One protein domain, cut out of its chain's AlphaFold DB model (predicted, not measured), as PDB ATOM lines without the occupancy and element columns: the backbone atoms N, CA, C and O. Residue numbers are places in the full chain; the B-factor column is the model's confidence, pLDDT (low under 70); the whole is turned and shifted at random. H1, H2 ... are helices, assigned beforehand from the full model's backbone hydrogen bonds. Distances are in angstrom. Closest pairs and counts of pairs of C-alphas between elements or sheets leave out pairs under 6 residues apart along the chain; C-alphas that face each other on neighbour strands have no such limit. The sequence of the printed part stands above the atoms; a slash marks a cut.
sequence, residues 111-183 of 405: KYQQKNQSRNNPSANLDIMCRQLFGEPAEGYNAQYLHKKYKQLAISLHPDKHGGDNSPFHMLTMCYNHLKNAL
ATOM      1  N   LYS A 111     148.320 160.450 164.925       61.22
ATOM      2  CA  LYS A 111     149.452 160.268 165.857       61.22
ATOM      3  C   LYS A 111     150.803 160.519 165.189       61.22
ATOM      4  O   LYS A 111     151.668 161.166 165.785       61.22
ATOM      5  N   TYR A 112     151.008 160.038 163.964       54.81
ATOM      6  CA  TYR A 112     152.250 160.277 163.222       54.81
ATOM      7  C   TYR A 112     152.398 161.744 162.794       54.81
ATOM      8  O   TYR A 112     153.503 162.287 162.860       54.81
ATOM      9  N   GLN A 113     151.310 162.414 162.412       55.69
ATOM     10  CA  GLN A 113     151.302 163.837 162.068       55.69
ATOM     11  C   GLN A 113     151.566 164.715 163.295       55.69
ATOM     12  O   GLN A 113     152.444 165.575 163.226       55.69
ATOM     13  N   GLN A 114     150.936 164.444 164.443       57.59
ATOM     14  CA  GLN A 114     151.233 165.140 165.704       57.59
ATOM     15  C   GLN A 114     152.694 164.948 166.135       57.59
ATOM     16  O   GLN A 114     153.360 165.906 166.532       57.59
ATOM     17  N   LYS A 115     153.233 163.729 165.997       53.34
ATOM     18  CA  LYS A 115     154.627 163.414 166.354       53.34
ATOM     19  C   LYS A 115     155.660 164.042 165.405       53.34
ATOM     20  O   LYS A 115     156.801 164.262 165.802       53.34
ATOM     21  N   ASN A 116     155.278 164.335 164.163       51.47
ATOM     22  CA  ASN A 116     156.128 165.046 163.203       51.47
ATOM     23  C   ASN A 116     155.997 166.574 163.327       51.47
ATOM     24  O   ASN A 116     156.984 167.281 163.140       51.47
ATOM     25  N   GLN A 117     154.825 167.095 163.702       49.62
ATOM     26  CA  GLN A 117     154.619 168.521 163.981       49.62
ATOM     27  C   GLN A 117     155.346 168.973 165.260       49.62
ATOM     28  O   GLN A 117     155.910 170.066 165.288       49.62
ATOM     29  N   SER A 118     155.435 168.117 166.284       48.34
ATOM     30  CA  SER A 118     156.200 168.401 167.510       48.34
ATOM     31  C   SER A 118     157.721 168.418 167.311       48.34
ATOM     32  O   SER A 118     158.431 169.023 168.110       48.34
ATOM     33  N   ARG A 119     158.235 167.823 166.226       48.53
ATOM     34  CA  ARG A 119     159.664 167.884 165.863       48.53
ATOM     35  C   ARG A 119     160.082 169.202 165.205       48.53
ATOM     36  O   ARG A 119     161.262 169.528 165.250       48.53
ATOM     37  N   ASN A 120     159.141 169.952 164.626       50.12
ATOM     38  CA  ASN A 120     159.431 171.171 163.858       50.12
ATOM     39  C   ASN A 120     159.163 172.479 164.629       50.12
ATOM     40  O   ASN A 120     159.526 173.545 164.140       50.12
ATOM     41  N   ASN A 121     158.567 172.418 165.826       56.28
ATOM     42  CA  ASN A 121     158.363 173.583 166.690       56.28
ATOM     43  C   ASN A 121     159.443 173.636 167.787       56.28
ATOM     44  O   ASN A 121     159.471 172.752 168.647       56.28
ATOM     45  N   PRO A 122     160.305 174.671 167.826       56.62
ATOM     46  CA  PRO A 122     161.359 174.775 168.838       56.62
ATOM     47  C   PRO A 122     160.807 174.881 170.270       56.62
ATOM     48  O   PRO A 122     161.425 174.355 171.190       56.62
ATOM     49  N   SER A 123     159.620 175.474 170.459       56.34
ATOM     50  CA  SER A 123     158.955 175.543 171.774       56.34
ATOM     51  C   SER A 123     158.435 174.176 172.244       56.34
ATOM     52  O   SER A 123     158.601 173.832 173.406       56.34
ATOM     53  N   ALA A 124     157.892 173.350 171.342       59.31
ATOM     54  CA  ALA A 124     157.420 172.007 171.688       59.31
ATOM     55  C   ALA A 124     158.582 171.082 172.086       59.31
ATOM     56  O   ALA A 124     158.448 170.247 172.979       59.31
ATOM     57  N   ASN A 125     159.746 171.258 171.454       65.00
ATOM     58  CA  ASN A 125     160.967 170.560 171.846       65.00
ATOM     59  C   ASN A 125     161.462 171.036 173.226       65.00
ATOM     60  O   ASN A 125     161.869 170.224 174.054       65.00
ATOM     61  N   LEU A 126     161.356 172.340 173.507       69.75
ATOM     62  CA  LEU A 126     161.707 172.909 174.807       69.75
ATOM     63  C   LEU A 126     160.799 172.389 175.931       69.75
ATOM     64  O   LEU A 126     161.314 172.038 176.986       69.75
ATOM     65  N   ASP A 127     159.495 172.236 175.695       69.38
ATOM     66  CA  ASP A 127     158.562 171.652 176.672       69.38
ATOM     67  C   ASP A 127     158.859 170.177 176.966       69.38
ATOM     68  O   ASP A 127     158.834 169.744 178.122       69.38
ATOM     69  N   ILE A 128     159.199 169.396 175.937       71.94
ATOM     70  CA  ILE A 128     159.611 167.996 176.109       71.94
ATOM     71  C   ILE A 128     160.901 167.920 176.939       71.94
ATOM     72  O   ILE A 128     160.979 167.108 177.864       71.94
ATOM     73  N   MET A 129     161.879 168.790 176.670       70.69
ATOM     74  CA  MET A 129     163.118 168.876 177.454       70.69
ATOM     75  C   MET A 129     162.862 169.329 178.899       70.69
ATOM     76  O   MET A 129     163.416 168.746 179.830       70.69
ATOM     77  N   CYS A 130     161.976 170.306 179.107       76.81
ATOM     78  CA  CYS A 130     161.571 170.766 180.437       76.81
ATOM     79  C   CYS A 130     160.976 169.619 181.265       76.81
ATOM     80  O   CYS A 130     161.385 169.410 182.409       76.81
ATOM     81  N   ARG A 131     160.073 168.824 180.671       75.44
ATOM     82  CA  ARG A 131     159.458 167.650 181.318       75.44
ATOM     83  C   ARG A 131     160.480 166.553 181.619       75.44
ATOM     84  O   ARG A 131     160.391 165.921 182.668       75.44
ATOM     85  N   GLN A 132     161.460 166.341 180.742       76.06
ATOM     86  CA  GLN A 132     162.534 165.365 180.959       76.06
ATOM     87  C   GLN A 132     163.494 165.775 182.086       76.06
ATOM     88  O   GLN A 132     163.936 164.915 182.843       76.06
ATOM     89  N   LEU A 133     163.805 167.070 182.213       74.88
ATOM     90  CA  LEU A 133     164.748 167.578 183.216       74.88
ATOM     91  C   LEU A 133     164.110 167.795 184.594       74.88
ATOM     92  O   LEU A 133     164.715 167.454 185.610       74.88
ATOM     93  N   PHE A 134     162.904 168.363 184.647       75.81
ATOM     94  CA  PHE A 134     162.248 168.720 185.909       75.81
ATOM     95  C   PHE A 134     161.222 167.684 186.386       75.81
ATOM     96  O   PHE A 134     160.892 167.679 187.575       75.81
ATOM     97  N   GLY A 135     160.756 166.790 185.504       71.56
ATOM     98  CA  GLY A 135     159.631 165.888 185.772       71.56
ATOM     99  C   GLY A 135     158.304 166.643 185.886       71.56
ATOM    100  O   GLY A 135     158.294 167.861 186.053       71.56
ATOM    101  N   GLU A 136     157.174 165.946 185.798       67.44
ATOM    102  CA  GLU A 136     155.860 166.541 186.072       67.44
ATOM    103  C   GLU A 136     155.406 166.221 187.502       67.44
ATOM    104  O   GLU A 136     155.204 165.049 187.826       67.44
ATOM    105  N   PRO A 137     155.253 167.225 188.383       63.03
ATOM    106  CA  PRO A 137     154.609 167.027 189.679       63.03
ATOM    107  C   PRO A 137     153.087 166.852 189.515       63.03
ATOM    108  O   PRO A 137     152.480 167.438 188.621       63.03
ATOM    109  N   ALA A 138     152.460 166.082 190.411       53.16
ATOM    110  CA  ALA A 138     151.034 165.735 190.354       53.16
ATOM    111  C   ALA A 138     150.066 166.941 190.405       53.16
ATOM    112  O   ALA A 138     148.935 166.827 189.948       53.16
ATOM    113  N   GLU A 139     150.511 168.089 190.924       56.88
ATOM    114  CA  GLU A 139     149.709 169.316 191.088       56.88
ATOM    115  C   GLU A 139     150.130 170.450 190.131       56.88
ATOM    116  O   GLU A 139     149.720 171.597 190.293       56.88
ATOM    117  N   GLY A 140     150.954 170.148 189.119       65.38
ATOM    118  CA  GLY A 140     151.535 171.161 188.234       65.38
ATOM    119  C   GLY A 140     152.740 171.886 188.852       65.38
ATOM    120  O   GLY A 140     153.074 171.729 190.029       65.38
ATOM    121  N   TYR A 141     153.480 172.630 188.030       67.12
ATOM    122  CA  TYR A 141     154.695 173.310 188.482       67.12
ATOM    123  C   TYR A 141     154.352 174.447 189.462       67.12
ATOM    124  O   TYR A 141     153.649 175.383 189.109       67.12
ATOM    125  N   ASN A 142     154.885 174.392 190.686       73.31
ATOM    126  CA  ASN A 142     154.884 175.504 191.645       73.31
ATOM    127  C   ASN A 142     156.261 176.200 191.618       73.31
ATOM    128  O   ASN A 142     157.293 175.521 191.556       73.31
ATOM    129  N   ALA A 143     156.302 177.534 191.711       72.94
ATOM    130  CA  ALA A 143     157.528 178.338 191.737       72.94
ATOM    131  C   ALA A 143     158.544 177.857 192.793       72.94
ATOM    132  O   ALA A 143     159.741 177.752 192.508       72.94
ATOM    133  N   GLN A 144     158.075 177.481 193.988       77.50
ATOM    134  CA  GLN A 144     158.943 176.979 195.063       77.50
ATOM    135  C   GLN A 144     159.568 175.617 194.721       77.50
ATOM    136  O   GLN A 144     160.752 175.378 194.978       77.50
ATOM    137  N   TYR A 145     158.787 174.725 194.104       80.38
ATOM    138  CA  TYR A 145     159.255 173.414 193.659       80.38
ATOM    139  C   TYR A 145     160.285 173.549 192.534       80.38
ATOM    140  O   TYR A 145     161.359 172.941 192.598       80.38
ATOM    141  N   LEU A 146     159.989 174.401 191.547       80.12
ATOM    142  CA  LEU A 146     160.853 174.660 190.402       80.12
ATOM    143  C   LEU A 146     162.211 175.223 190.847       80.12
ATOM    144  O   LEU A 146     163.253 174.721 190.427       80.12
ATOM    145  N   HIS A 147     162.213 176.200 191.760       82.44
ATOM    146  CA  HIS A 147     163.446 176.793 192.281       82.44
ATOM    147  C   HIS A 147     164.283 175.794 193.094       82.44
ATOM    148  O   HIS A 147     165.505 175.710 192.929       82.44
ATOM    149  N   LYS A 148     163.634 174.977 193.935       84.56
ATOM    150  CA  LYS A 148     164.312 173.939 194.726       84.56
ATOM    151  C   LYS A 148     164.963 172.881 193.832       84.56
ATOM    152  O   LYS A 148     166.115 172.514 194.067       84.56
ATOM    153  N   LYS A 149     164.253 172.414 192.800       82.62
ATOM    154  CA  LYS A 149     164.771 171.437 191.830       82.62
ATOM    155  C   LYS A 149     165.878 172.014 190.958       82.62
ATOM    156  O   LYS A 149     166.902 171.358 190.788       82.62
ATOM    157  N   TYR A 150     165.724 173.252 190.493       85.94
ATOM    158  CA  TYR A 150     166.774 173.960 189.765       85.94
ATOM    159  C   TYR A 150     168.057 174.048 190.590       85.94
ATOM    160  O   TYR A 150     169.114 173.674 190.100       85.94
ATOM    161  N   LYS A 151     167.976 174.442 191.868       84.44
ATOM    162  CA  LYS A 151     169.152 174.524 192.748       84.44
ATOM    163  C   LYS A 151     169.847 173.170 192.922       84.44
ATOM    164  O   LYS A 151     171.071 173.112 192.909       84.44
ATOM    165  N   GLN A 152     169.086 172.083 193.055       84.25
ATOM    166  CA  GLN A 152     169.647 170.729 193.141       84.25
ATOM    167  C   GLN A 152     170.388 170.337 191.856       84.25
ATOM    168  O   GLN A 152     171.534 169.895 191.929       84.25
ATOM    169  N   LEU A 153     169.764 170.554 190.694       81.06
ATOM    170  CA  LEU A 153     170.343 170.220 189.391       81.06
ATOM    171  C   LEU A 153     171.521 171.130 189.020       81.06
ATOM    172  O   LEU A 153     172.511 170.659 188.466       81.06
ATOM    173  N   ALA A 154     171.460 172.411 189.382       83.81
ATOM    174  CA  ALA A 154     172.532 173.375 189.171       83.81
ATOM    175  C   ALA A 154     173.780 173.005 189.978       83.81
ATOM    176  O   ALA A 154     174.884 173.136 189.470       83.81
ATOM    177  N   ILE A 155     173.623 172.483 191.201       82.56
ATOM    178  CA  ILE A 155     174.748 172.010 192.020       82.56
ATOM    179  C   ILE A 155     175.373 170.727 191.449       82.56
ATOM    180  O   ILE A 155     176.562 170.496 191.669       82.56
ATOM    181  N   SER A 156     174.608 169.875 190.757       79.81
ATOM    182  CA  SER A 156     175.139 168.654 190.129       79.81
ATOM    183  C   SER A 156     175.746 168.894 188.746       79.81
ATOM    184  O   SER A 156     176.728 168.252 188.398       79.81
ATOM    185  N   LEU A 157     175.167 169.813 187.969       76.00
ATOM    186  CA  LEU A 157     175.535 170.091 186.578       76.00
ATOM    187  C   LEU A 157     176.399 171.354 186.442       76.00
ATOM    188  O   LEU A 157     176.572 171.852 185.333       76.00
ATOM    189  N   HIS A 158     176.909 171.898 187.552       78.88
ATOM    190  CA  HIS A 158     177.747 173.092 187.514       78.88
ATOM    191  C   HIS A 158     179.044 172.807 186.740       78.88
ATOM    192  O   HIS A 158     179.733 171.837 187.085       78.88
ATOM    193  N   PRO A 159     179.426 173.650 185.762       78.31
ATOM    194  CA  PRO A 159     180.622 173.427 184.941       78.31
ATOM    195  C   PRO A 159     181.901 173.298 185.788       78.31
ATOM    196  O   PRO A 159     182.745 172.443 185.515       78.31
ATOM    197  N   ASP A 160     181.989 174.052 186.889       79.00
ATOM    198  CA  ASP A 160     183.164 174.058 187.776       79.00
ATOM    199  C   ASP A 160     183.372 172.770 188.586       79.00
ATOM    200  O   ASP A 160     184.469 172.534 189.088       79.00
ATOM    201  N   LYS A 161     182.350 171.920 188.755       68.94
ATOM    202  CA  LYS A 161     182.468 170.746 189.639       68.94
ATOM    203  C   LYS A 161     183.131 169.538 188.987       68.94
ATOM    204  O   LYS A 161     183.719 168.718 189.687       68.94
ATOM    205  N   HIS A 162     183.008 169.408 187.669       58.91
ATOM    206  CA  HIS A 162     183.465 168.228 186.933       58.91
ATOM    207  C   HIS A 162     184.282 168.576 185.681       58.91
ATOM    208  O   HIS A 162     184.459 167.716 184.824       58.91
ATOM    209  N   GLY A 163     184.781 169.818 185.567       60.75
ATOM    210  CA  GLY A 163     185.525 170.278 184.386       60.75
ATOM    211  C   GLY A 163     184.706 170.139 183.098       60.75
ATOM    212  O   GLY A 163     185.239 169.741 182.065       60.75
ATOM    213  N   GLY A 164     183.393 170.358 183.206       55.97
ATOM    214  CA  GLY A 164     182.399 169.863 182.261       55.97
ATOM    215  C   GLY A 164     181.794 170.936 181.363       55.97
ATOM    216  O   GLY A 164     181.708 172.108 181.724       55.97
ATOM    217  N   ASP A 165     181.353 170.476 180.193       62.12
ATOM    218  CA  ASP A 165     180.720 171.240 179.119       62.12
ATOM    219  C   ASP A 165     179.616 172.192 179.614       62.12
ATOM    220  O   ASP A 165     178.762 171.824 180.420       62.12
ATOM    221  N   ASN A 166     179.579 173.412 179.071       74.88
ATOM    222  CA  ASN A 166     178.588 174.437 179.441       74.88
ATOM    223  C   ASN A 166     177.183 174.139 178.867       74.88
ATOM    224  O   ASN A 166     176.177 174.701 179.293       74.88
ATOM    225  N   SER A 167     177.103 173.224 177.897       75.12
ATOM    226  CA  SER A 167     175.870 172.838 177.199       75.12
ATOM    227  C   SER A 167     174.745 172.325 178.128       75.12
ATOM    228  O   SER A 167     173.648 172.893 178.090       75.12
ATOM    229  N   PRO A 168     174.963 171.329 179.016       75.50
ATOM    230  CA  PRO A 168     173.933 170.848 179.944       75.50
ATOM    231  C   PRO A 168     173.453 171.916 180.937       75.50
ATOM    232  O   PRO A 168     172.262 171.988 181.240       75.50
ATOM    233  N   PHE A 169     174.352 172.775 181.421       80.31
ATOM    234  CA  PHE A 169     173.995 173.852 182.347       80.31
ATOM    235  C   PHE A 169     173.207 174.971 181.650       80.31
ATOM    236  O   PHE A 169     172.218 175.490 182.182       80.31
ATOM    237  N   HIS A 170     173.587 175.302 180.414       80.75
ATOM    238  CA  HIS A 170     172.846 176.235 179.575       80.75
ATOM    239  C   HIS A 170     171.431 175.719 179.276       80.75
ATOM    240  O   HIS A 170     170.459 176.463 179.412       80.75
ATOM    241  N   MET A 171     171.294 174.425 178.968       79.44
ATOM    242  CA  MET A 171     169.999 173.775 178.750       79.44
ATOM    243  C   MET A 171     169.112 173.820 180.002       79.44
ATOM    244  O   MET A 171     167.933 174.170 179.902       79.44
ATOM    245  N   LEU A 172     169.678 173.552 181.184       81.88
ATOM    246  CA  LEU A 172     168.980 173.675 182.469       81.88
ATOM    247  C   LEU A 172     168.454 175.104 182.693       81.88
ATOM    248  O   LEU A 172     167.305 175.289 183.098       81.88
ATOM    249  N   THR A 173     169.282 176.108 182.399       83.25
ATOM    250  CA  THR A 173     168.948 177.531 182.571       83.25
ATOM    251  C   THR A 173     167.845 177.975 181.609       83.25
ATOM    252  O   THR A 173     166.902 178.657 182.015       83.25
ATOM    253  N   MET A 174     167.922 177.554 180.343       81.06
ATOM    254  CA  MET A 174     166.889 177.823 179.338       81.06
ATOM    255  C   MET A 174     165.540 177.212 179.737       81.06
ATOM    256  O   MET A 174     164.524 177.906 179.704       81.06
ATOM    257  N   CYS A 175     165.533 175.954 180.187       80.44
ATOM    258  CA  CYS A 175     164.315 175.276 180.638       80.44
ATOM    259  C   CYS A 175     163.711 175.937 181.888       80.44
ATOM    260  O   CYS A 175     162.498 176.131 181.966       80.44
ATOM    261  N   TYR A 176     164.547 176.338 182.851       83.19
ATOM    262  CA  TYR A 176     164.094 177.043 184.052       83.19
ATOM    263  C   TYR A 176     163.441 178.390 183.724       83.19
ATOM    264  O   TYR A 176     162.363 178.681 184.235       83.19
ATOM    265  N   ASN A 177     164.054 179.195 182.853       82.62
ATOM    266  CA  ASN A 177     163.495 180.486 182.449       82.62
ATOM    267  C   ASN A 177     162.190 180.322 181.662       82.62
ATOM    268  O   ASN A 177     161.253 181.086 181.877       82.62
ATOM    269  N   HIS A 178     162.107 179.306 180.799       81.00
ATOM    270  CA  HIS A 178     160.880 178.988 180.074       81.00
ATOM    271  C   HIS A 178     159.731 178.643 181.030       81.00
ATOM    272  O   HIS A 178     158.670 179.260 180.960       81.00
ATOM    273  N   LEU A 179     159.964 177.727 181.978       78.94
ATOM    274  CA  LEU A 179     158.963 177.352 182.979       78.94
ATOM    275  C   LEU A 179     158.619 178.512 183.919       78.94
ATOM    276  O   LEU A 179     157.455 178.698 184.249       78.94
ATOM    277  N   LYS A 180     159.604 179.326 184.317       80.25
ATOM    278  CA  LYS A 180     159.386 180.502 185.166       80.25
ATOM    279  C   LYS A 180     158.490 181.541 184.489       80.25
ATOM    280  O   LYS A 180     157.617 182.082 185.150       80.25
ATOM    281  N   ASN A 181     158.689 181.788 183.197       77.25
ATOM    282  CA  ASN A 181     157.875 182.733 182.430       77.25
ATOM    283  C   ASN A 181     156.481 182.178 182.091       77.25
ATOM    284  O   ASN A 181     155.570 182.950 181.814       77.25
ATOM    285  N   ALA A 182     156.322 180.850 182.077       74.38
ATOM    286  CA  ALA A 182     155.037 180.185 181.865       74.38
ATOM    287  C   ALA A 182     154.182 180.103 183.142       74.38
ATOM    288  O   ALA A 182     152.976 179.866 183.056       74.38
ATOM    289  N   LEU A 183     154.782 180.284 184.324       73.44
ATOM    290  CA  LEU A 183     154.027 180.419 185.564       73.44
ATOM    291  C   LEU A 183     153.289 181.763 185.546       73.44
ATOM    292  O   LEU A 183     153.891 182.771 185.176       73.44
TER     293      LEU A 183
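This is residues 111 to 183 of the 405 residues of an uncharacterized protein of viral metagenome (UniProt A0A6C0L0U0). Two helices, H5 and H3, lie side by side and run opposite ways, with short H4 in the turn between them at one end. H2 crosses H5 on one side, and H1 makes a corner with H2, its residues 111 to 117 sticking out as an arm. The 73 printed residues hold five named helices, H1 to H5 in order, and no named strand, an all helix class. The whole is only just loose, close to compact, with a radius of gyration of the C-alphas of 13.8 A and spans of 42 by 30 by 18 A.

Find C-alpha 166 at (178.588, 174.437, 179.441); from there H5 runs 24.4 A to C-alpha 182 at (155.037, 180.185, 181.865). H3, residues 143 to 156, measures 20.2 A, and H2, residues 122 to 134, 18.1 A. H1, residues 111 to 120, begins at (149.452, 160.268, 165.857) and measures 14.9 A. H4 is residues 159 to 162, 6.3 A long.

Look first at Ala 154 and Phe 169, the closest C-alphas of H3 and H5, 7.0 A apart; these helices touch at a shallow tilt of 2 degrees, opposite ways. H2 touches residues 172 to 179 of H5 about perpendicular, at 79 degrees, closest at C-alphas 130 and 175, 5.3 A. With residue 134 alone it only just touches H3, with 3 pairs of C-alphas within 8 A, the closest being Phe 134 and Lys 149 at 7.0 A. H1 and H2 touch only at the corner, and only just, with 3 pairs; C-alphas 118 and 124 are closest, 5.7 A. H4 is close but not clearly touching H5, at C-alphas 159 and 166, 6.0 A. H1 is apart from H3, H4 and H5. Every O i to N i+4 pair is within hydrogen-bond range in H2, H3 and H5, and 4 of 6 are in H1; H4 is too short for such a pair.

Lys 111 and Asp 160 have the C-alphas farthest apart, 42.5 A. The printed part has no cut and no long link. Mean pLDDT of the printed part is 71.1; look for values under 70 at residues 111 to 127, 136 to 141 and 161 to 165.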